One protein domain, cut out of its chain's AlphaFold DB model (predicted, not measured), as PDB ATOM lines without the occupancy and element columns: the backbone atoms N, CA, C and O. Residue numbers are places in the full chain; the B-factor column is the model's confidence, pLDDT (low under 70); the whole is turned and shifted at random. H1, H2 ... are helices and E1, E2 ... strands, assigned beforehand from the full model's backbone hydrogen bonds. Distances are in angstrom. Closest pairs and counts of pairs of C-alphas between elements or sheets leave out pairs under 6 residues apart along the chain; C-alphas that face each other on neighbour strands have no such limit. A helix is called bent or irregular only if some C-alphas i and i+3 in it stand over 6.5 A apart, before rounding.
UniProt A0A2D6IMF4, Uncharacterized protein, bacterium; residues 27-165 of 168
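What this domain is: This is residues 27 to 165 of the 168 residues of an uncharacterized protein of bacterium (UniProt A0A2D6IMF4). The model is one broad, twisted sheet of eight strands, with the long helix H1 laid over one face of it, mainly over E1 to E5, and the opposite face left mostly bare. Seven of the strands, E1 to E7, zigzag back and forth from near one edge to the other; after H1 the short E8 is added beside E1, and residues 158 to 165 of H2 stick out beyond that end. The printed part has 139 residues with eight named strands and two named helices, in the order E1, E2, E3, E4, E5, E6, E7, H1, E8, H2. The sheet runs E7, E6, E5, E4, E3, E2, E1, E8, with antiparallel neighbours throughout, and the class is mixed, helices and strands. The whole is compact, with a radius of gyration of the C-alphas of 15.9 A, and spans 46 by 39 by 32 A.

Where its parts are: The sheet begins with E1, residues 27 to 34, 22.3 A long, whose C-alpha 27 is at (31.639, -36.352, -37.043). E2, residues 37 to 45, and E3, residues 50 to 58, are the longest strands, each 25.6 A. E4 is residues 72 to 77, 16.1 A, and E5 is residues 86 to 90, 12.8 A. E6, residues 99 to 104, is 16.4 A long, and E7 is residues 110 to 113. H1, residues 127 to 144, is 25.4 A long and runs from C-alpha 127 at (10.196, -31.208, -60.797) to C-alpha 144 at (30.108, -24.052, -46.699). E8 is residues 150 to 153. H2, residues 154 to 165, is 15.9 A long and ends with C-alpha 165 at (27.558, -39.878, -18.908).

How they stand to each other: E1 to E7 form a meander, each strand the antiparallel neighbour of the one before, and each successive pair is a hairpin. E3 and E2 stand at 165 degrees, with N 42 and O 53 within hydrogen-bond range at 2.8 A. In E2 and E1, N 39 and O 32 are 2.8 A apart; in E4 and E3, N 54 and O 75 are 2.9 A apart. Across E5 and E4, N 88 and O 74 are within hydrogen-bond range at 2.8 A, and across E6 and E5, N 102 and O 87 are within hydrogen-bond range at 2.8 A. The edge strands are E7, with N 103 and O 111 at 2.8 A to E6, and E8, with N 151 and O 29 at 2.8 A to E1. H1 is on the sheet, in two layers, a helix on one face of a sheet. Its closest C-alphas to E1 are those of Val 144 and Gly 32, 5.6 A; to E4, those of Leu 137 and Gly 75, 6.5 A. H2 only grazes the sheet with its residues 154 to 159; its closest C-alphas to E1 are those of Leu 154 and Trp 27, 4.6 A. H1 and H2 are apart. In H1 every O i to N i+4 pair is within hydrogen-bond range; in H2, 5 of 8 are. H2 is only just irregular, with C-alphas 160 and 163 6.51 A apart.

The domain as a whole: The two C-alphas farthest apart are those of Val 122 and Lys 163, 47.7 A. Residues 158 to 165, which belong to H2, stand free; the body without them spans 44 by 39 by 24 A. The printed part has no cut. The links E3 to E4, residues 59 to 71, and E7 to H1, residues 114 to 126, are long. The mean pLDDT of the printed part is 89.1; residues 93 to 97 and 162 to 165 are under 70.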
ATOM      1  N   TRP A  27      32.734 -37.307 -36.959       91.56
ATOM      2  CA  TRP A  27      31.639 -36.352 -37.043       91.56
ATOM      3  C   TRP A  27      32.208 -34.961 -37.283       91.56
ATOM      4  O   TRP A  27      33.170 -34.575 -36.609       91.56
ATOM      5  N   ASN A  28      31.633 -34.228 -38.230       94.00
ATOM      6  CA  ASN A  28      31.955 -32.834 -38.493       94.00
ATOM      7  C   ASN A  28      30.658 -32.045 -38.672       94.00
ATOM      8  O   ASN A  28      29.760 -32.477 -39.390       94.00
ATOM      9  N   LEU A  29      30.602 -30.866 -38.059       95.44
ATOM     10  CA  LEU A  29      29.556 -29.880 -38.292       95.44
ATOM     11  C   LEU A  29      30.162 -28.672 -38.991       95.44
ATOM     12  O   LEU A  29      31.183 -28.138 -38.545       95.44
ATOM     13  N   TYR A  30      29.511 -28.231 -40.059       97.50
ATOM     14  CA  TYR A  30      29.841 -27.002 -40.763       97.50
ATOM     15  C   TYR A  30      28.659 -26.047 -40.691       97.50
ATOM     16  O   TYR A  30      27.509 -26.473 -40.798       97.50
ATOM     17  N   SER A  31      28.941 -24.760 -40.522       97.62
ATOM     18  CA  SER A  31      27.917 -23.718 -40.468       97.62
ATOM     19  C   SER A  31      28.350 -22.500 -41.276       97.62
ATOM     20  O   SER A  31      29.512 -22.087 -41.236       97.62
ATOM     21  N   GLY A  32      27.416 -21.916 -42.012       97.25
ATOM     22  CA  GLY A  32      27.661 -20.763 -42.871       97.25
ATOM     23  C   GLY A  32      26.369 -20.296 -43.522       97.25
ATOM     24  O   GLY A  32      25.292 -20.682 -43.099       97.25
ATOM     25  N   ALA A  33      26.461 -19.493 -44.574       97.44
ATOM     26  CA  ALA A  33      25.281 -19.015 -45.283       97.44
ATOM     27  C   ALA A  33      25.509 -19.012 -46.795       97.44
ATOM     28  O   ALA A  33      26.629 -18.819 -47.274       97.44
ATOM     29  N   ILE A  34      24.419 -19.181 -47.535       97.62
ATOM     30  CA  ILE A  34      24.321 -18.935 -48.977       97.62
ATOM     31  C   ILE A  34      23.170 -17.946 -49.226       97.62
ATOM     32  O   ILE A  34      22.380 -17.686 -48.317       97.62
ATOM     33  N   PRO A  35      23.023 -17.367 -50.430       96.38
ATOM     34  CA  PRO A  35      21.914 -16.456 -50.700       96.38
ATOM     35  C   PRO A  35      20.551 -17.079 -50.363       96.38
ATOM     36  O   PRO A  35      20.162 -18.095 -50.941       96.38
ATOM     37  N   GLY A  36      19.840 -16.448 -49.426       96.00
ATOM     38  CA  GLY A  36      18.510 -16.856 -48.971       96.00
ATOM     39  C   GLY A  36      18.478 -17.961 -47.912       96.00
ATOM     40  O   GLY A  36      17.383 -18.272 -47.441       96.00
ATOM     41  N   TYR A  37      19.627 -18.519 -47.500       97.50
ATOM     42  CA  TYR A  37      19.666 -19.594 -46.504       97.50
ATOM     43  C   TYR A  37      20.839 -19.496 -45.526       97.50
ATOM     44  O   TYR A  37      21.989 -19.307 -45.922       97.50
ATOM     45  N   ASP A  38      20.539 -19.728 -44.254       97.62
ATOM     46  CA  ASP A  38      21.515 -20.189 -43.271       97.62
ATOM     47  C   ASP A  38      21.698 -21.704 -43.442       97.62
ATOM     48  O   ASP A  38      20.738 -22.427 -43.731       97.62
ATOM     49  N   VAL A  39      22.933 -22.179 -43.326       98.06
ATOM     50  CA  VAL A  39      23.342 -23.522 -43.747       98.06
ATOM     51  C   VAL A  39      23.995 -24.257 -42.591       98.06
ATOM     52  O   VAL A  39      24.970 -23.778 -42.010       98.06
ATOM     53  N   GLU A  40      23.530 -25.476 -42.341       97.56
ATOM     54  CA  GLU A  40      24.218 -26.456 -41.500       97.56
ATOM     55  C   GLU A  40      24.488 -27.725 -42.310       97.56
ATOM     56  O   GLU A  40      23.605 -28.225 -43.004       97.56
ATOM     57  N   ILE A  41      25.713 -28.244 -42.225       97.19
ATOM     58  CA  ILE A  41      26.119 -29.505 -42.856       97.19
ATOM     59  C   ILE A  41      26.619 -30.429 -41.753       97.19
ATOM     60  O   ILE A  41      27.634 -30.135 -41.121       97.19
ATOM     61  N   ASP A  42      25.908 -31.527 -41.528       95.00
ATOM     62  CA  ASP A  42      26.295 -32.599 -40.616       95.00
ATOM     63  C   ASP A  42      26.877 -33.757 -41.430       95.00
ATOM     64  O   ASP A  42      26.223 -34.303 -42.323       95.00
ATOM     65  N   GLU A  43      28.124 -34.113 -41.136       93.12
ATOM     66  CA  GLU A  43      28.774 -35.294 -41.681       93.12
ATOM     67  C   GLU A  43      29.075 -36.287 -40.575       93.12
ATOM     68  O   GLU A  43      29.812 -35.975 -39.639       93.12
ATOM     69  N   ALA A  44      28.586 -37.514 -40.726       89.81
ATOM     70  CA  ALA A  44      28.797 -38.584 -39.764       89.81
ATOM     71  C   ALA A  44      29.274 -39.864 -40.453       89.81
ATOM     72  O   ALA A  44      28.638 -40.338 -41.391       89.81
ATOM     73  N   ASP A  45      30.335 -40.474 -39.926       87.50
ATOM     74  CA  ASP A  45      30.792 -41.808 -40.324       87.50
ATOM     75  C   ASP A  45      30.600 -42.800 -39.168       87.50
ATOM     76  O   ASP A  45      31.030 -42.575 -38.032       87.50
ATOM     77  N   ARG A  46      29.939 -43.921 -39.469       83.31
ATOM     78  CA  ARG A  46      29.677 -45.038 -38.546       83.31
ATOM     79  C   ARG A  46      30.313 -46.350 -39.023       83.31
ATOM     80  O   ARG A  46      29.829 -47.423 -38.672       83.31
ATOM     81  N   GLY A  47      31.396 -46.276 -39.795       74.69
ATOM     82  CA  GLY A  47      32.166 -47.428 -40.268       74.69
ATOM     83  C   GLY A  47      31.694 -48.009 -41.597       74.69
ATOM     84  O   GLY A  47      31.883 -49.200 -41.831       74.69
ATOM     85  N   GLN A  48      31.050 -47.198 -42.436       72.19
ATOM     86  CA  GLN A  48      30.654 -47.592 -43.793       72.19
ATOM     87  C   GLN A  48      31.152 -46.540 -44.782       72.19
ATOM     88  O   GLN A  48      32.117 -46.779 -45.503       72.19
ATOM     89  N   THR A  49      30.530 -45.368 -44.751       76.88
ATOM     90  CA  THR A  49      30.878 -44.160 -45.501       76.88
ATOM     91  C   THR A  49      30.425 -42.955 -44.680       76.88
ATOM     92  O   THR A  49      29.640 -43.100 -43.731       76.88
ATOM     93  N   PHE A  50      30.880 -41.758 -45.055       78.62
ATOM     94  CA  PHE A  50      30.232 -40.554 -44.556       78.62
ATOM     95  C   PHE A  50      28.783 -40.522 -45.039       78.62
ATOM     96  O   PHE A  50      28.474 -40.805 -46.193       78.62
ATOM     97  N   ARG A  51      27.886 -40.191 -44.117       88.56
ATOM     98  CA  ARG A  51      26.550 -39.701 -44.426       88.56
ATOM     99  C   ARG A  51      26.590 -38.202 -44.270       88.56
ATOM    100  O   ARG A  51      27.083 -37.715 -43.252       88.56
ATOM    101  N   ARG A  52      26.039 -37.500 -45.245       93.62
ATOM    102  CA  ARG A  52      25.947 -36.055 -45.239       93.62
ATOM    103  C   ARG A  52      24.494 -35.619 -45.204       93.62
ATOM    104  O   ARG A  52      23.675 -36.042 -46.018       93.62
ATOM    105  N   ILE A  53      24.186 -34.750 -44.253       95.56
ATOM    106  CA  ILE A  53      22.884 -34.112 -44.114       95.56
ATOM    107  C   ILE A  53      23.108 -32.608 -44.203       95.56
ATOM    108  O   ILE A  53      23.906 -32.049 -43.455       95.56
ATOM    109  N   VAL A  54      22.413 -31.952 -45.126       97.44
ATOM    110  CA  VAL A  54      22.485 -30.500 -45.307       97.44
ATOM    111  C   VAL A  54      21.137 -29.894 -44.996       97.44
ATOM    112  O   VAL A  54      20.152 -30.237 -45.644       97.44
ATOM    113  N   HIS A  55      21.106 -28.965 -44.051       96.88
ATOM    114  CA  HIS A  55      19.936 -28.171 -43.711       96.88
ATOM    115  C   HIS A  55      20.076 -26.763 -44.283       96.88
ATOM    116  O   HIS A  55      21.073 -26.078 -44.054       96.88
ATOM    117  N   LEU A  56      19.050 -26.327 -45.008       97.25
ATOM    118  CA  LEU A  56      18.907 -24.975 -45.529       97.25
ATOM    119  C   LEU A  56      17.746 -24.299 -44.803       97.25
ATOM    120  O   LEU A  56      16.575 -24.580 -45.087       97.25
ATOM    121  N   TYR A  57      18.067 -23.407 -43.874       95.81
ATOM    122  CA  TYR A  57      17.086 -22.637 -43.118       95.81
ATOM    123  C   TYR A  57      16.834 -21.309 -43.835       95.81
ATOM    124  O   TYR A  57      17.780 -20.538 -44.005       95.81
ATOM    125  N   PRO A  58      15.599 -21.017 -44.276       94.75
ATOM    126  CA  PRO A  58      15.298 -19.758 -44.947       94.75
ATOM    127  C   PRO A  58      15.671 -18.556 -44.073       94.75
ATOM    128  O   PRO A  58      15.333 -18.539 -42.890       94.75
ATOM    129  N   ILE A  59      16.307 -17.534 -44.643       95.44
ATOM    130  CA  ILE A  59      16.632 -16.273 -43.948       95.44
ATOM    131  C   ILE A  59      16.002 -15.065 -44.645       95.44
ATOM    132  O   ILE A  59      15.711 -15.109 -45.841       95.44
ATOM    133  N   ASP A  60      15.787 -13.983 -43.900       94.19
ATOM    134  CA  ASP A  60      15.347 -12.705 -44.457       94.19
ATOM    135  C   ASP A  60      16.522 -11.867 -44.995       94.19
ATOM    136  O   ASP A  60      17.679 -12.288 -45.013       94.19
ATOM    137  N   ALA A  61      16.221 -10.646 -45.446       92.50
ATOM    138  CA  ALA A  61      17.219  -9.715 -45.968       92.50
ATOM    139  C   ALA A  61      18.250  -9.253 -44.920       92.50
ATOM    140  O   ALA A  61      19.306  -8.748 -45.302       92.50
ATOM    141  N   SER A  62      17.955  -9.399 -43.623       93.62
ATOM    142  CA  SER A  62      18.894  -9.112 -42.534       93.62
ATOM    143  C   SER A  62      19.797 -10.305 -42.203       93.62
ATOM    144  O   SER A  62      20.797 -10.141 -41.507       93.62
ATOM    145  N   GLY A  63      19.491 -11.483 -42.757       92.38
ATOM    146  CA  GLY A  63      20.209 -12.728 -42.516       92.38
ATOM    147  C   GLY A  63      19.665 -13.538 -41.340       92.38
ATOM    148  O   GLY A  63      20.281 -14.528 -40.953       92.38
ATOM    149  N   GLU A  64      18.520 -13.154 -40.775       92.69
ATOM    150  CA  GLU A  64      17.894 -13.873 -39.667       92.69
ATOM    151  C   GLU A  64      16.979 -14.992 -40.176       92.69
ATOM    152  O   GLU A  64      16.281 -14.831 -41.181       92.69
ATOM    153  N   ARG A  65      16.965 -16.141 -39.480       92.44
ATOM    154  CA  ARG A  65      16.113 -17.285 -39.842       92.44
ATOM    155  C   ARG A  65      14.638 -16.884 -39.819       92.44
ATOM    156  O   ARG A  65      14.101 -16.434 -38.809       92.44
ATOM    157  N   THR A  66      13.966 -17.120 -40.937       85.06
ATOM    158  CA  THR A  66      12.542 -16.849 -41.116       85.06
ATOM    159  C   THR A  66      11.733 -18.075 -40.728       85.06
ATOM    160  O   THR A  66      11.417 -18.944 -41.535       85.06
ATOM    161  N   GLY A  67      11.388 -18.139 -39.445       82.38
ATOM    162  CA  GLY A  67      10.505 -19.159 -38.896       82.38
ATOM    163  C   GLY A  67      11.179 -20.088 -37.886       82.38
ATOM    164  O   GLY A  67      12.335 -19.893 -37.509       82.38
ATOM    165  N   PRO A  68      10.430 -21.080 -37.382       82.62
ATOM    166  CA  PRO A  68      10.955 -22.059 -36.438       82.62
ATOM    167  C   PRO A  68      12.148 -22.844 -36.994       82.62
ATOM    168  O   PRO A  68      12.215 -23.106 -38.192       82.62
ATOM    169  N   SER A  69      13.023 -23.337 -36.115       76.81
ATOM    170  CA  SER A  69      14.209 -24.125 -36.499       76.81
ATOM    171  C   SER A  69      13.904 -25.426 -37.247       76.81
ATOM    172  O   SER A  69      14.796 -25.997 -37.853       76.81
ATOM    173  N   TRP A  70      12.664 -25.912 -37.220       80.06
ATOM    174  CA  TRP A  70      12.252 -27.088 -37.983       80.06
ATOM    175  C   TRP A  70      11.845 -26.759 -39.430       80.06
ATOM    176  O   TRP A  70      11.640 -27.682 -40.214       80.06
ATOM    177  N   VAL A  71      11.737 -25.477 -39.803       88.62
ATOM    178  CA  VAL A  71      11.460 -25.055 -41.182       88.62
ATOM    179  C   VAL A  71      12.751 -25.092 -41.991       88.62
ATOM    180  O   VAL A  71      13.663 -24.302 -41.753       88.62
ATOM    181  N   SER A  72      12.840 -26.017 -42.943       93.31
ATOM    182  CA  SER A  72      14.038 -26.180 -43.769       93.31
ATOM    183  C   SER A  72      13.775 -26.976 -45.043       93.31
ATOM    184  O   SER A  72      12.845 -27.787 -45.128       93.31
ATOM    185  N   ILE A  73      14.659 -26.776 -46.021       95.62
ATOM    186  CA  ILE A  73      14.939 -27.782 -47.045       95.62
ATOM    187  C   ILE A  73      16.113 -28.609 -46.527       95.62
ATOM    188  O   ILE A  73      17.146 -28.039 -46.185       95.62
ATOM    189  N   THR A  74      15.963 -29.931 -46.455       96.12
ATOM    190  CA  THR A  74      17.030 -30.815 -45.966       96.12
ATOM    191  C   THR A  74      17.396 -31.860 -47.015       96.12
ATOM    192  O   THR A  74      16.526 -32.593 -47.473       96.12
ATOM    193  N   GLY A  75      18.668 -31.940 -47.397       97.00
ATOM    194  CA  GLY A  75      19.192 -32.936 -48.333       97.00
ATOM    195  C   GLY A  75      19.981 -34.020 -47.612       97.00
ATOM    196  O   GLY A  75      20.770 -33.707 -46.725       97.00
ATOM    197  N   HIS A  76      19.766 -35.281 -47.982       95.75
ATOM    198  CA  HIS A  76      20.541 -36.422 -47.496       95.75
ATOM    199  C   HIS A  76      21.326 -37.054 -48.649       95.75
ATOM    200  O   HIS A  76      20.733 -37.403 -49.671       95.75
ATOM    201  N   ASP A  77      22.628 -37.212 -48.448       94.69
ATOM    202  CA  ASP A  77      23.551 -38.005 -49.264       94.69
ATOM    203  C   ASP A  77      24.115 -39.091 -48.336       94.69
ATOM    204  O   ASP A  77      24.939 -38.836 -47.454       94.69
ATOM    205  N   TYR A  78      23.558 -40.295 -48.429       88.88
ATOM    206  CA  TYR A  78      23.861 -41.399 -47.520       88.88
ATOM    207  C   TYR A  78      25.149 -42.134 -47.878       88.88
ATOM    208  O   TYR A  78      25.658 -42.877 -47.036       88.88
ATOM    209  N   ASN A  79      25.644 -41.956 -49.102       86.81
ATOM    210  CA  ASN A  79      26.778 -42.706 -49.633       86.81
ATOM    211  C   ASN A  79      28.017 -41.829 -49.870       86.81
ATOM    212  O   ASN A  79      29.054 -42.370 -50.247       86.81
ATOM    213  N   ASP A  80      27.918 -40.519 -49.624       86.50
ATOM    214  CA  ASP A  80      28.943 -39.513 -49.922       86.50
ATOM    215  C   ASP A  80      29.400 -39.568 -51.386       86.50
ATOM    216  O   ASP A  80      30.589 -39.523 -51.706       86.50
ATOM    217  N   ASP A  81      28.440 -39.722 -52.299       89.38
ATOM    218  CA  ASP A  81      28.705 -39.788 -53.738       89.38
ATOM    219  C   ASP A  81      28.413 -38.457 -54.454       89.38
ATOM    220  O   ASP A  81      28.604 -38.338 -55.669       89.38
ATOM    221  N   GLY A  82      27.977 -37.440 -53.699       88.38
ATOM    222  CA  GLY A  82      27.597 -36.131 -54.216       88.38
ATOM    223  C   GLY A  82      26.209 -36.100 -54.857       88.38
ATOM    224  O   GLY A  82      25.811 -35.052 -55.376       88.38
ATOM    225  N   ASN A  83      25.463 -37.206 -54.823       92.12
ATOM    226  CA  ASN A  83      24.072 -37.269 -55.241       92.12
ATOM    227  C   ASN A  83      23.152 -37.257 -54.018       92.12
ATOM    228  O   ASN A  83      23.378 -37.914 -53.009       92.12
ATOM    229  N   TRP A  84      22.050 -36.517 -54.123       94.94
ATOM    230  CA  TRP A  84      21.041 -36.504 -53.070       94.94
ATOM    231  C   TRP A  84      20.140 -37.731 -53.202       94.94
ATOM    232  O   TRP A  84      19.405 -37.862 -54.182       94.94
ATOM    233  N   ASP A  85      20.144 -38.596 -52.192       94.69
ATOM    234  CA  ASP A  85      19.236 -39.742 -52.093       94.69
ATOM    235  C   ASP A  85      17.817 -39.300 -51.717       94.69
ATOM    236  O   ASP A  85      16.816 -39.920 -52.094       94.69
ATOM    237  N   ARG A  86      17.713 -38.227 -50.925       95.75
ATOM    238  CA  ARG A  86      16.436 -37.727 -50.411       95.75
ATOM    239  C   ARG A  86      16.481 -36.230 -50.155       95.75
ATOM    240  O   ARG A  86      17.457 -35.715 -49.616       95.75
ATOM    241  N   VAL A  87      15.382 -35.554 -50.473       96.12
ATOM    242  CA  VAL A  87      15.167 -34.138 -50.153       96.12
ATOM    243  C   VAL A  87      13.887 -34.003 -49.339       96.12
ATOM    244  O   VAL A  87      12.834 -34.502 -49.733       96.12
ATOM    245  N   PHE A  88      13.974 -33.336 -48.195       94.25
ATOM    246  CA  PHE A  88      12.866 -33.044 -47.297       94.25
ATOM    247  C   PHE A  88      12.476 -31.571 -47.378       94.25
ATOM    248  O   PHE A  88      13.329 -30.692 -47.485       94.25
ATOM    249  N   TYR A  89      11.179 -31.321 -47.240       91.88
ATOM    250  CA  TYR A  89      10.564 -30.002 -47.170       91.88
ATOM    251  C   TYR A  89       9.766 -29.922 -45.871       91.88
ATOM    252  O   TYR A  89       8.618 -30.373 -45.790       91.88
ATOM    253  N   CYS A  90      10.389 -29.375 -44.836       88.56
ATOM    254  CA  CYS A  90       9.798 -29.270 -43.511       88.56
ATOM    255  C   CYS A  90       9.215 -27.876 -43.301       88.56
ATOM    256  O   CYS A  90       9.930 -26.887 -43.445       88.56
ATOM    257  N   GLY A  91       7.923 -27.793 -42.970       79.81
ATOM    258  CA  GLY A  91       7.276 -26.533 -42.579       79.81
ATOM    259  C   GLY A  91       7.245 -25.439 -43.635       79.81
ATOM    260  O   GLY A  91       7.022 -24.274 -43.308       79.81
ATOM    261  N   MET A  92       7.462 -25.810 -44.893       76.81
ATOM    262  CA  MET A  92       7.361 -24.911 -46.030       76.81
ATOM    263  C   MET A  92       5.882 -24.633 -46.317       76.81
ATOM    264  O   MET A  92       4.996 -25.347 -45.842       76.81
ATOM    265  N   ARG A  93       5.591 -23.585 -47.096       69.88
ATOM    266  CA  ARG A  93       4.208 -23.146 -47.364       69.88
ATOM    267  C   ARG A  93       3.312 -24.290 -47.850       69.88
ATOM    268  O   ARG A  93       2.170 -24.398 -47.404       69.88
ATOM    269  N   ASP A  94       3.864 -25.152 -48.697       65.44
ATOM    270  CA  ASP A  94       3.168 -26.289 -49.305       65.44
ATOM    271  C   ASP A  94       3.228 -27.564 -48.435       65.44
ATOM    272  O   ASP A  94       2.568 -28.553 -48.733       65.44
ATOM    273  N   THR A  95       3.952 -27.526 -47.306       61.72
ATOM    274  CA  THR A  95       4.082 -28.603 -46.305       61.72
ATOM    275  C   THR A  95       3.729 -28.127 -44.898       61.72
ATOM    276  O   THR A  95       4.399 -28.433 -43.910       61.72
ATOM    277  N   LYS A  96       2.630 -27.373 -44.793       58.38
ATOM    278  CA  LYS A  96       2.187 -26.694 -43.563       58.38
ATOM    279  C   LYS A  96       2.093 -27.609 -42.326       58.38
ATOM    280  O   LYS A  96       2.149 -27.107 -41.205       58.38
ATOM    281  N   TYR A  97       1.970 -28.927 -42.514       64.62
ATOM    282  CA  TYR A  97       1.833 -29.927 -41.452       64.62
ATOM    283  C   TYR A  97       2.893 -31.038 -41.547       64.62
ATOM    284  O   TYR A  97       2.582 -32.206 -41.765       64.62
ATOM    285  N   GLY A  98       4.163 -30.680 -41.352       74.69
ATOM    286  CA  GLY A  98       5.250 -31.635 -41.119       74.69
ATOM    287  C   GLY A  98       6.350 -31.602 -42.177       74.69
ATOM    288  O   GLY A  98       6.608 -30.574 -42.799       74.69
ATOM    289  N   CYS A  99       7.030 -32.736 -42.334       86.19
ATOM    290  CA  CYS A  99       8.136 -32.918 -43.270       86.19
ATOM    291  C   CYS A  99       7.719 -33.888 -44.367       86.19
ATOM    292  O   CYS A  99       7.714 -35.102 -44.158       86.19
ATOM    293  N   ASN A 100       7.374 -33.356 -45.535       90.31
ATOM    294  CA  ASN A 100       7.248 -34.177 -46.734       90.31
ATOM    295  C   ASN A 100       8.628 -34.375 -47.358       90.31
ATOM    296  O   ASN A 100       9.560 -33.623 -47.073       90.31
ATOM    297  N   SER A 101       8.770 -35.371 -48.224       93.62
ATOM    298  CA  SER A 101      10.045 -35.611 -48.897       93.62
ATOM    299  C   SER A 101       9.870 -36.204 -50.279       93.62
ATOM    300  O   SER A 101       8.841 -36.804 -50.568       93.62
ATOM    301  N   VAL A 102      10.902 -36.084 -51.100       94.81
ATOM    302  CA  VAL A 102      11.060 -36.827 -52.347       94.81
ATOM    303  C   VAL A 102      12.301 -37.705 -52.235       94.81
ATOM    304  O   VAL A 102      13.312 -37.290 -51.668       94.81
ATOM    305  N   ILE A 103      12.204 -38.937 -52.725       95.12
ATOM    306  CA  ILE A 103      13.255 -39.956 -52.661       95.12
ATOM    307  C   ILE A 103      13.711 -40.261 -54.085       95.12
ATOM    308  O   ILE A 103      12.867 -40.473 -54.961       95.12
ATOM    309  N   MET A 104      15.024 -40.295 -54.307       94.19
ATOM    310  CA  MET A 104      15.603 -40.751 -55.564       94.19
ATOM    311  C   MET A 104      15.496 -42.275 -55.635       94.19
ATOM    312  O   MET A 104      16.030 -43.001 -54.796       94.19
ATOM    313  N   THR A 105      14.783 -42.786 -56.631       91.88
ATOM    314  CA  THR A 105      14.666 -44.220 -56.885       91.88
ATOM    315  C   THR A 105      15.816 -44.712 -57.758       91.88
ATOM    316  O   THR A 105      16.460 -43.953 -58.479       91.88
ATOM    317  N   ARG A 106      16.077 -46.025 -57.729       88.06
ATOM    318  CA  ARG A 106      17.192 -46.650 -58.473       88.06
ATOM    319  C   ARG A 106      17.128 -46.457 -59.992       88.06
ATOM    320  O   ARG A 106      18.148 -46.563 -60.657       88.06
ATOM    321  N   ASP A 107      15.942 -46.215 -60.538       91.12
ATOM    322  CA  ASP A 107      15.721 -45.910 -61.956       91.12
ATOM    323  C   ASP A 107      15.897 -44.412 -62.285       91.12
ATOM    324  O   ASP A 107      15.590 -43.990 -63.398       91.12
ATOM    325  N   GLY A 108      16.392 -43.609 -61.335       87.62
ATOM    326  CA  GLY A 108      16.710 -42.193 -61.522       87.62
ATOM    327  C   GLY A 108      15.500 -41.260 -61.473       87.62
ATOM    328  O   GLY A 108      15.571 -40.138 -61.980       87.62
ATOM    329  N   ARG A 109      14.372 -41.708 -60.910       92.31
ATOM    330  CA  ARG A 109      13.167 -40.885 -60.743       92.31
ATOM    331  C   ARG A 109      13.044 -40.365 -59.314       92.31
ATOM    332  O   ARG A 109      13.492 -40.988 -58.363       92.31
ATOM    333  N   TRP A 110      12.378 -39.226 -59.160       94.06
ATOM    334  CA  TRP A 110      11.973 -38.729 -57.849       94.06
ATOM    335  C   TRP A 110      10.574 -39.231 -57.529       94.06
ATOM    336  O   TRP A 110       9.669 -39.096 -58.350       94.06
ATOM    337  N   THR A 111      10.413 -39.828 -56.351       94.19
ATOM    338  CA  THR A 111       9.118 -40.296 -55.852       94.19
ATOM    339  C   THR A 111       8.776 -39.577 -54.561       94.19
ATOM    340  O   THR A 111       9.575 -39.560 -53.621       94.19
ATOM    341  N   TRP A 112       7.579 -39.006 -54.496       93.31
ATOM    342  CA  TRP A 112       7.093 -38.370 -53.284       93.31
ATOM    343  C   TRP A 112       6.784 -39.384 -52.182       93.31
ATOM    344  O   TRP A 112       6.087 -40.377 -52.375       93.31
ATOM    345  N   SER A 113       7.318 -39.094 -51.003       92.00
ATOM    346  CA  SER A 113       7.063 -39.778 -49.746       92.00
ATOM    347  C   SER A 113       6.369 -38.774 -48.820       92.00
ATOM    348  O   SER A 113       7.067 -37.967 -48.183       92.00
ATOM    349  N   PRO A 114       5.023 -38.794 -48.755       89.25
ATOM    350  CA  PRO A 114       4.259 -37.865 -47.936       89.25
ATOM    351  C   PRO A 114       4.551 -38.034 -46.445       89.25
ATOM    352  O   PRO A 114       4.908 -39.121 -45.984       89.25
ATOM    353  N   CYS A 115       4.358 -36.967 -45.671       87.31
ATOM    354  CA  CYS A 115       4.192 -37.114 -44.228       87.31
ATOM    355  C   CYS A 115       2.816 -37.753 -43.924       87.31
ATOM    356  O   CYS A 115       1.916 -37.687 -44.762       87.31
ATOM    357  N   PRO A 116       2.590 -38.307 -42.718       87.38
ATOM    358  CA  PRO A 116       1.299 -38.914 -42.374       87.38
ATOM    359  C   PRO A 116       0.089 -37.978 -42.546       87.38
ATOM    360  O   PRO A 116      -0.997 -38.423 -42.892       87.38
ATOM    361  N   ALA A 117       0.263 -36.666 -42.341       83.81
ATOM    362  CA  ALA A 117      -0.815 -35.684 -42.509       83.81
ATOM    363  C   ALA A 117      -1.202 -35.434 -43.982       83.81
ATOM    364  O   ALA A 117      -2.273 -34.879 -44.257       83.81
ATOM    365  N   ASP A 118      -0.339 -35.834 -44.917       84.56
ATOM    366  CA  ASP A 118      -0.508 -35.684 -46.361       84.56
ATOM    367  C   ASP A 118      -0.644 -37.034 -47.087       84.56
ATOM    368  O   ASP A 118      -0.686 -37.079 -48.318       84.56
ATOM    369  N   GLU A 119      -0.773 -38.136 -46.343       85.69
ATOM    370  CA  GLU A 119      -0.985 -39.469 -46.903       85.69
ATOM    371  C   GLU A 119      -2.249 -39.506 -47.784       85.69
ATOM    372  O   GLU A 119      -3.313 -38.999 -47.421       85.69
ATOM    373  N   GLY A 120      -2.118 -40.078 -48.985       84.12
ATOM    374  CA  GLY A 120      -3.201 -40.171 -49.968       84.12
ATOM    375  C   GLY A 120      -3.525 -38.876 -50.725       84.12
ATOM    376  O   GLY A 120      -4.448 -38.879 -51.540       84.12
ATOM    377  N   LYS A 121      -2.798 -37.774 -50.491       86.31
ATOM    378  CA  LYS A 121      -2.948 -36.544 -51.288       86.31
ATOM    379  C   LYS A 121      -2.184 -36.643 -52.615       86.31
ATOM    380  O   LYS A 121      -1.615 -37.678 -52.949       86.31
ATOM    381  N   VAL A 122      -2.225 -35.574 -53.408       86.69
ATOM    382  CA  VAL A 122      -1.427 -35.433 -54.635       86.69
ATOM    383  C   VAL A 122      -0.073 -34.832 -54.275       86.69
ATOM    384  O   VAL A 122      -0.012 -33.959 -53.410       86.69
ATOM    385  N   GLU A 123       0.986 -35.284 -54.951       87.44
ATOM    386  CA  GLU A 123       2.336 -34.736 -54.798       87.44
ATOM    387  C   GLU A 123       2.322 -33.209 -54.982       87.44
ATOM    388  O   GLU A 123       1.926 -32.729 -56.049       87.44
ATOM    389  N   PRO A 124       2.731 -32.434 -53.959       83.75
ATOM    390  CA  PRO A 124       2.683 -30.981 -54.018       83.75
ATOM    391  C   PRO A 124       3.904 -30.383 -54.724       83.75
ATOM    392  O   PRO A 124       3.895 -29.192 -55.016       83.75
ATOM    393  N   PHE A 125       4.949 -31.180 -54.986       88.69
ATOM    394  CA  PHE A 125       6.212 -30.699 -55.536       88.69
ATOM    395  C   PHE A 125       6.311 -30.945 -57.032       88.69
ATOM    396  O   PHE A 125       6.208 -32.060 -57.536       88.69
ATOM    397  N   THR A 126       6.602 -29.879 -57.754       90.94
ATOM    398  CA  THR A 126       6.987 -29.940 -59.154       90.94
ATOM    399  C   THR A 126       8.448 -30.365 -59.292       90.94
ATOM    400  O   THR A 126       9.300 -30.088 -58.447       90.94
ATOM    401  N   MET A 127       8.795 -30.933 -60.448       92.38
ATOM    402  CA  MET A 127      10.196 -31.208 -60.797       92.38
ATOM    403  C   MET A 127      11.078 -29.943 -60.753       92.38
ATOM    404  O   MET A 127      12.283 -30.034 -60.520       92.38
ATOM    405  N   GLY A 128      10.498 -28.758 -60.976       93.94
ATOM    406  CA  GLY A 128      11.201 -27.480 -60.846       93.94
ATOM    407  C   GLY A 128      11.623 -27.186 -59.406       93.94
ATOM    408  O   GLY A 128      12.769 -26.808 -59.179       93.94
ATOM    409  N   GLU A 129      10.742 -27.426 -58.434       92.31
ATOM    410  CA  GLU A 129      11.024 -27.237 -57.002       92.31
ATOM    411  C   GLU A 129      12.035 -28.255 -56.470       92.31
ATOM    412  O   GLU A 129      12.900 -27.905 -55.663       92.31
ATOM    413  N   ILE A 130      11.984 -29.492 -56.970       94.25
ATOM    414  CA  ILE A 130      12.982 -30.525 -56.661       94.25
ATOM    415  C   ILE A 130      14.361 -30.099 -57.175       94.25
ATOM    416  O   ILE A 130      15.335 -30.083 -56.423       94.25
ATOM    417  N   LYS A 131      14.451 -29.675 -58.442       95.44
ATOM    418  CA  LYS A 131      15.707 -29.183 -59.030       95.44
ATOM    419  C   LYS A 131      16.238 -27.940 -58.323       95.44
ATOM    420  O   LYS A 131      17.445 -27.829 -58.129       95.44
ATOM    421  N   PHE A 132      15.356 -27.021 -57.936       95.38
ATOM    422  CA  PHE A 132      15.735 -25.841 -57.168       95.38
ATOM    423  C   PHE A 132      16.348 -26.231 -55.818       95.38
ATOM    424  O   PHE A 132      17.424 -25.740 -55.481       95.38
ATOM    425  N   ALA A 133      15.715 -27.146 -55.078       95.94
ATOM    426  CA  ALA A 133      16.245 -27.629 -53.807       95.94
ATOM    427  C   ALA A 133      17.627 -28.279 -53.976       95.94
ATOM    428  O   ALA A 133      18.565 -27.892 -53.287       95.94
ATOM    429  N   ILE A 134      17.782 -29.186 -54.946       97.00
ATOM    430  CA  ILE A 134      19.069 -29.827 -55.268       97.00
ATOM    431  C   ILE A 134      20.146 -28.789 -55.598       97.00
ATOM    432  O   ILE A 134      21.266 -28.879 -55.099       97.00
ATOM    433  N   LEU A 135      19.816 -27.778 -56.407       97.62
ATOM    434  CA  LEU A 135      20.751 -26.708 -56.746       97.62
ATOM    435  C   LEU A 135      21.224 -25.964 -55.491       97.62
ATOM    436  O   LEU A 135      22.423 -25.756 -55.326       97.62
ATOM    437  N   ARG A 136      20.306 -25.593 -54.590       98.06
ATOM    438  CA  ARG A 136      20.653 -24.894 -53.341       98.06
ATOM    439  C   ARG A 136      21.495 -25.763 -52.410       98.06
ATOM    440  O   ARG A 136      22.434 -25.259 -51.802       98.06
ATOM    441  N   LEU A 137      21.202 -27.059 -52.336       98.19
ATOM    442  CA  LEU A 137      21.992 -28.015 -51.562       98.19
ATOM    443  C   LEU A 137      23.422 -28.137 -52.118       98.19
ATOM    444  O   LEU A 137      24.386 -28.096 -51.358       98.19
ATOM    445  N   ASN A 138      23.582 -28.178 -53.443       98.12
ATOM    446  CA  ASN A 138      24.898 -28.177 -54.089       98.12
ATOM    447  C   ASN A 138      25.661 -26.858 -53.869       98.12
ATOM    448  O   ASN A 138      26.872 -26.871 -53.649       98.12
ATOM    449  N   GLU A 139      24.971 -25.714 -53.897       98.12
ATOM    450  CA  GLU A 139      25.568 -24.414 -53.561       98.12
ATOM    451  C   GLU A 139      26.052 -24.374 -52.105       98.12
ATOM    452  O   GLU A 139      27.163 -23.911 -51.843       98.12
ATOM    453  N   ALA A 140      25.262 -24.904 -51.164       98.31
ATOM    454  CA  ALA A 140      25.652 -25.037 -49.761       98.31
ATOM    455  C   ALA A 140      26.903 -25.905 -49.601       98.31
ATOM    456  O   ALA A 140      27.851 -25.491 -48.933       98.31
ATOM    457  N   MET A 141      26.957 -27.052 -50.282       97.62
ATOM    458  CA  MET A 141      28.154 -27.890 -50.324       97.62
ATOM    459  C   MET A 141      29.369 -27.120 -50.835       97.62
ATOM    460  O   MET A 141      30.388 -27.046 -50.156       97.62
ATOM    461  N   SER A 142      29.250 -26.462 -51.987       97.44
ATOM    462  CA  SER A 142      30.368 -25.720 -52.569       97.44
ATOM    463  C   SER A 142      30.827 -24.531 -51.713       97.44
ATOM    464  O   SER A 142      32.010 -24.194 -51.737       97.44
ATOM    465  N   GLY A 143      29.913 -23.855 -51.010       97.56
ATOM    466  CA  GLY A 143      30.209 -22.629 -50.263       97.56
ATOM    467  C   GLY A 143      30.628 -22.858 -48.810       97.56
ATOM    468  O   GLY A 143      31.486 -22.138 -48.288       97.56
ATOM    469  N   VAL A 144      30.046 -23.866 -48.157       98.25
ATOM    470  CA  VAL A 144      30.108 -24.052 -46.699       98.25
ATOM    471  C   VAL A 144      30.867 -25.319 -46.307       98.25
ATOM    472  O   VAL A 144      31.466 -25.347 -45.237       98.25
ATOM    473  N   HIS A 145      30.960 -26.343 -47.158       96.56
ATOM    474  CA  HIS A 145      31.714 -27.559 -46.826       96.56
ATOM    475  C   HIS A 145      33.229 -27.354 -46.985       96.56
ATOM    476  O   HIS A 145      33.858 -27.755 -47.959       96.56
ATOM    477  N   ASN A 146      33.841 -26.639 -46.042       96.25
ATOM    478  CA  ASN A 146      35.282 -26.400 -46.014       96.25
ATOM    479  C   ASN A 146      35.784 -26.080 -44.601       96.25
ATOM    480  O   ASN A 146      35.022 -25.764 -43.690       96.25
ATOM    481  N   ALA A 147      37.106 -26.134 -44.417       95.44
ATOM    482  CA  ALA A 147      37.736 -25.990 -43.106       95.44
ATOM    483  C   ALA A 147      37.419 -24.665 -42.390       95.44
ATOM    484  O   ALA A 147      37.413 -24.653 -41.163       95.44
ATOM    485  N   LYS A 148      37.140 -23.577 -43.125       96.94
ATOM    486  CA  LYS A 148      36.801 -22.265 -42.545       96.94
ATOM    487  C   LYS A 148      35.450 -22.285 -41.826       96.94
ATOM    488  O   LYS A 148      35.277 -21.571 -40.847       96.94
ATOM    489  N   HIS A 149      34.512 -23.081 -42.323       97.25
ATOM    490  CA  HIS A 149      33.145 -23.151 -41.812       97.25
ATOM    491  C   HIS A 149      32.911 -24.342 -40.886       97.25
ATOM    492  O   HIS A 149      31.808 -24.507 -40.382       97.25
ATOM    493  N   ARG A 150      33.922 -25.183 -40.651       96.44
ATOM    494  CA  ARG A 150      33.814 -26.298 -39.711       96.44
ATOM    495  C   ARG A 150      33.739 -25.754 -38.287       96.44
ATOM    496  O   ARG A 150      34.736 -25.278 -37.749       96.44
ATOM    497  N   THR A 151      32.552 -25.819 -37.705       93.69
ATOM    498  CA  THR A 151      32.233 -25.291 -36.376       93.69
ATOM    499  C   THR A 151      32.326 -26.347 -35.295       93.69
ATOM    500  O   THR A 151      32.477 -25.986 -34.127       93.69
ATOM    501  N   SER A 152      32.247 -27.636 -35.651       92.12
ATOM    502  CA  SER A 152      32.537 -28.674 -34.677       92.12
ATOM    503  C   SER A 152      33.052 -30.002 -35.220       92.12
ATOM    504  O   SER A 152      32.887 -30.318 -36.395       92.12
ATOM    505  N   THR A 153      33.692 -30.779 -34.342       91.25
ATOM    506  CA  THR A 153      34.234 -32.117 -34.622       91.25
ATOM    507  C   THR A 153      33.770 -33.147 -33.593       91.25
ATOM    508  O   THR A 153      33.271 -32.799 -32.520       91.25
ATOM    509  N   LEU A 154      33.977 -34.436 -33.882       86.69
ATOM    510  CA  LEU A 154      33.657 -35.526 -32.956       86.69
ATOM    511  C   LEU A 154      34.341 -35.378 -31.593       86.69
ATOM    512  O   LEU A 154      33.732 -35.679 -30.569       86.69
ATOM    513  N   GLU A 155      35.593 -34.920 -31.559       86.56
ATOM    514  CA  GLU A 155      36.320 -34.708 -30.304       86.56
ATOM    515  C   GLU A 155      35.631 -33.642 -29.441       86.56
ATOM    516  O   GLU A 155      35.434 -33.827 -28.241       86.56
ATOM    517  N   GLU A 156      35.224 -32.534 -30.050       85.88
ATOM    518  CA  GLU A 156      34.517 -31.458 -29.357       85.88
ATOM    519  C   GLU A 156      33.110 -31.871 -28.931       85.88
ATOM    520  O   GLU A 156      32.678 -31.536 -27.827       85.88
ATOM    521  N   TRP A 157      32.407 -32.625 -29.779       82.94
ATOM    522  CA  TRP A 157      31.119 -33.214 -29.441       82.94
ATOM    523  C   TRP A 157      31.244 -34.123 -28.213       82.94
ATOM    524  O   TRP A 157      30.519 -33.931 -27.235       82.94
ATOM    525  N   ARG A 158      32.230 -35.032 -28.201       83.25
ATOM    526  CA  ARG A 158      32.519 -35.906 -27.053       83.25
ATOM    527  C   ARG A 158      32.835 -35.094 -25.801       83.25
ATOM    528  O   ARG A 158      32.218 -35.313 -24.770       83.25
ATOM    529  N   LYS A 159      33.678 -34.058 -25.885       84.31
ATOM    530  CA  LYS A 159      33.965 -33.172 -24.735       84.31
ATOM    531  C   LYS A 159      32.712 -32.509 -24.147       84.31
ATOM    532  O   LYS A 159      32.649 -32.315 -22.932       84.31
ATOM    533  N   ARG A 160      31.733 -32.141 -24.983       79.94
ATOM    534  CA  ARG A 160      30.462 -31.546 -24.529       79.94
ATOM    535  C   ARG A 160      29.526 -32.574 -23.891       79.94
ATOM    536  O   ARG A 160      28.848 -32.232 -22.925       79.94
ATOM    537  N   HIS A 161      29.509 -33.809 -24.391       71.12
ATOM    538  CA  HIS A 161      28.516 -34.818 -24.007       71.12
ATOM    539  C   HIS A 161      29.026 -35.909 -23.049       71.12
ATOM    540  O   HIS A 161      28.230 -36.455 -22.291       71.12
ATOM    541  N   ASP A 162      30.334 -36.156 -22.943       64.50
ATOM    542  CA  ASP A 162      30.910 -37.122 -21.990       64.50
ATOM    543  C   ASP A 162      30.730 -36.678 -20.524       64.50
ATOM    544  O   ASP A 162      30.695 -37.505 -19.609       64.50
ATOM    545  N   LYS A 163      30.518 -35.377 -20.273       53.25
ATOM    546  CA  LYS A 163      30.147 -34.869 -18.939       53.25
ATOM    547  C   LYS A 163      28.740 -35.287 -18.495       53.25
ATOM    548  O   LYS A 163      28.477 -35.277 -17.298       53.25
ATOM    549  N   GLN A 164      27.849 -35.657 -19.420       49.50
ATOM    550  CA  GLN A 164      26.507 -36.153 -19.086       49.50
ATOM    551  C   GLN A 164      26.486 -37.650 -18.742       49.50
ATOM    552  O   GLN A 164      25.571 -38.085 -18.053       49.50
ATOM    553  N   PHE A 165      27.495 -38.427 -19.152       43.28
ATOM    554  CA  PHE A 165      27.558 -39.878 -18.908       43.28
ATOM    555  C   PHE A 165      28.529 -40.298 -17.795       43.28
ATOM    556  O   PHE A 165      28.565 -41.463 -17.421       43.28
TER     557      PHE A 165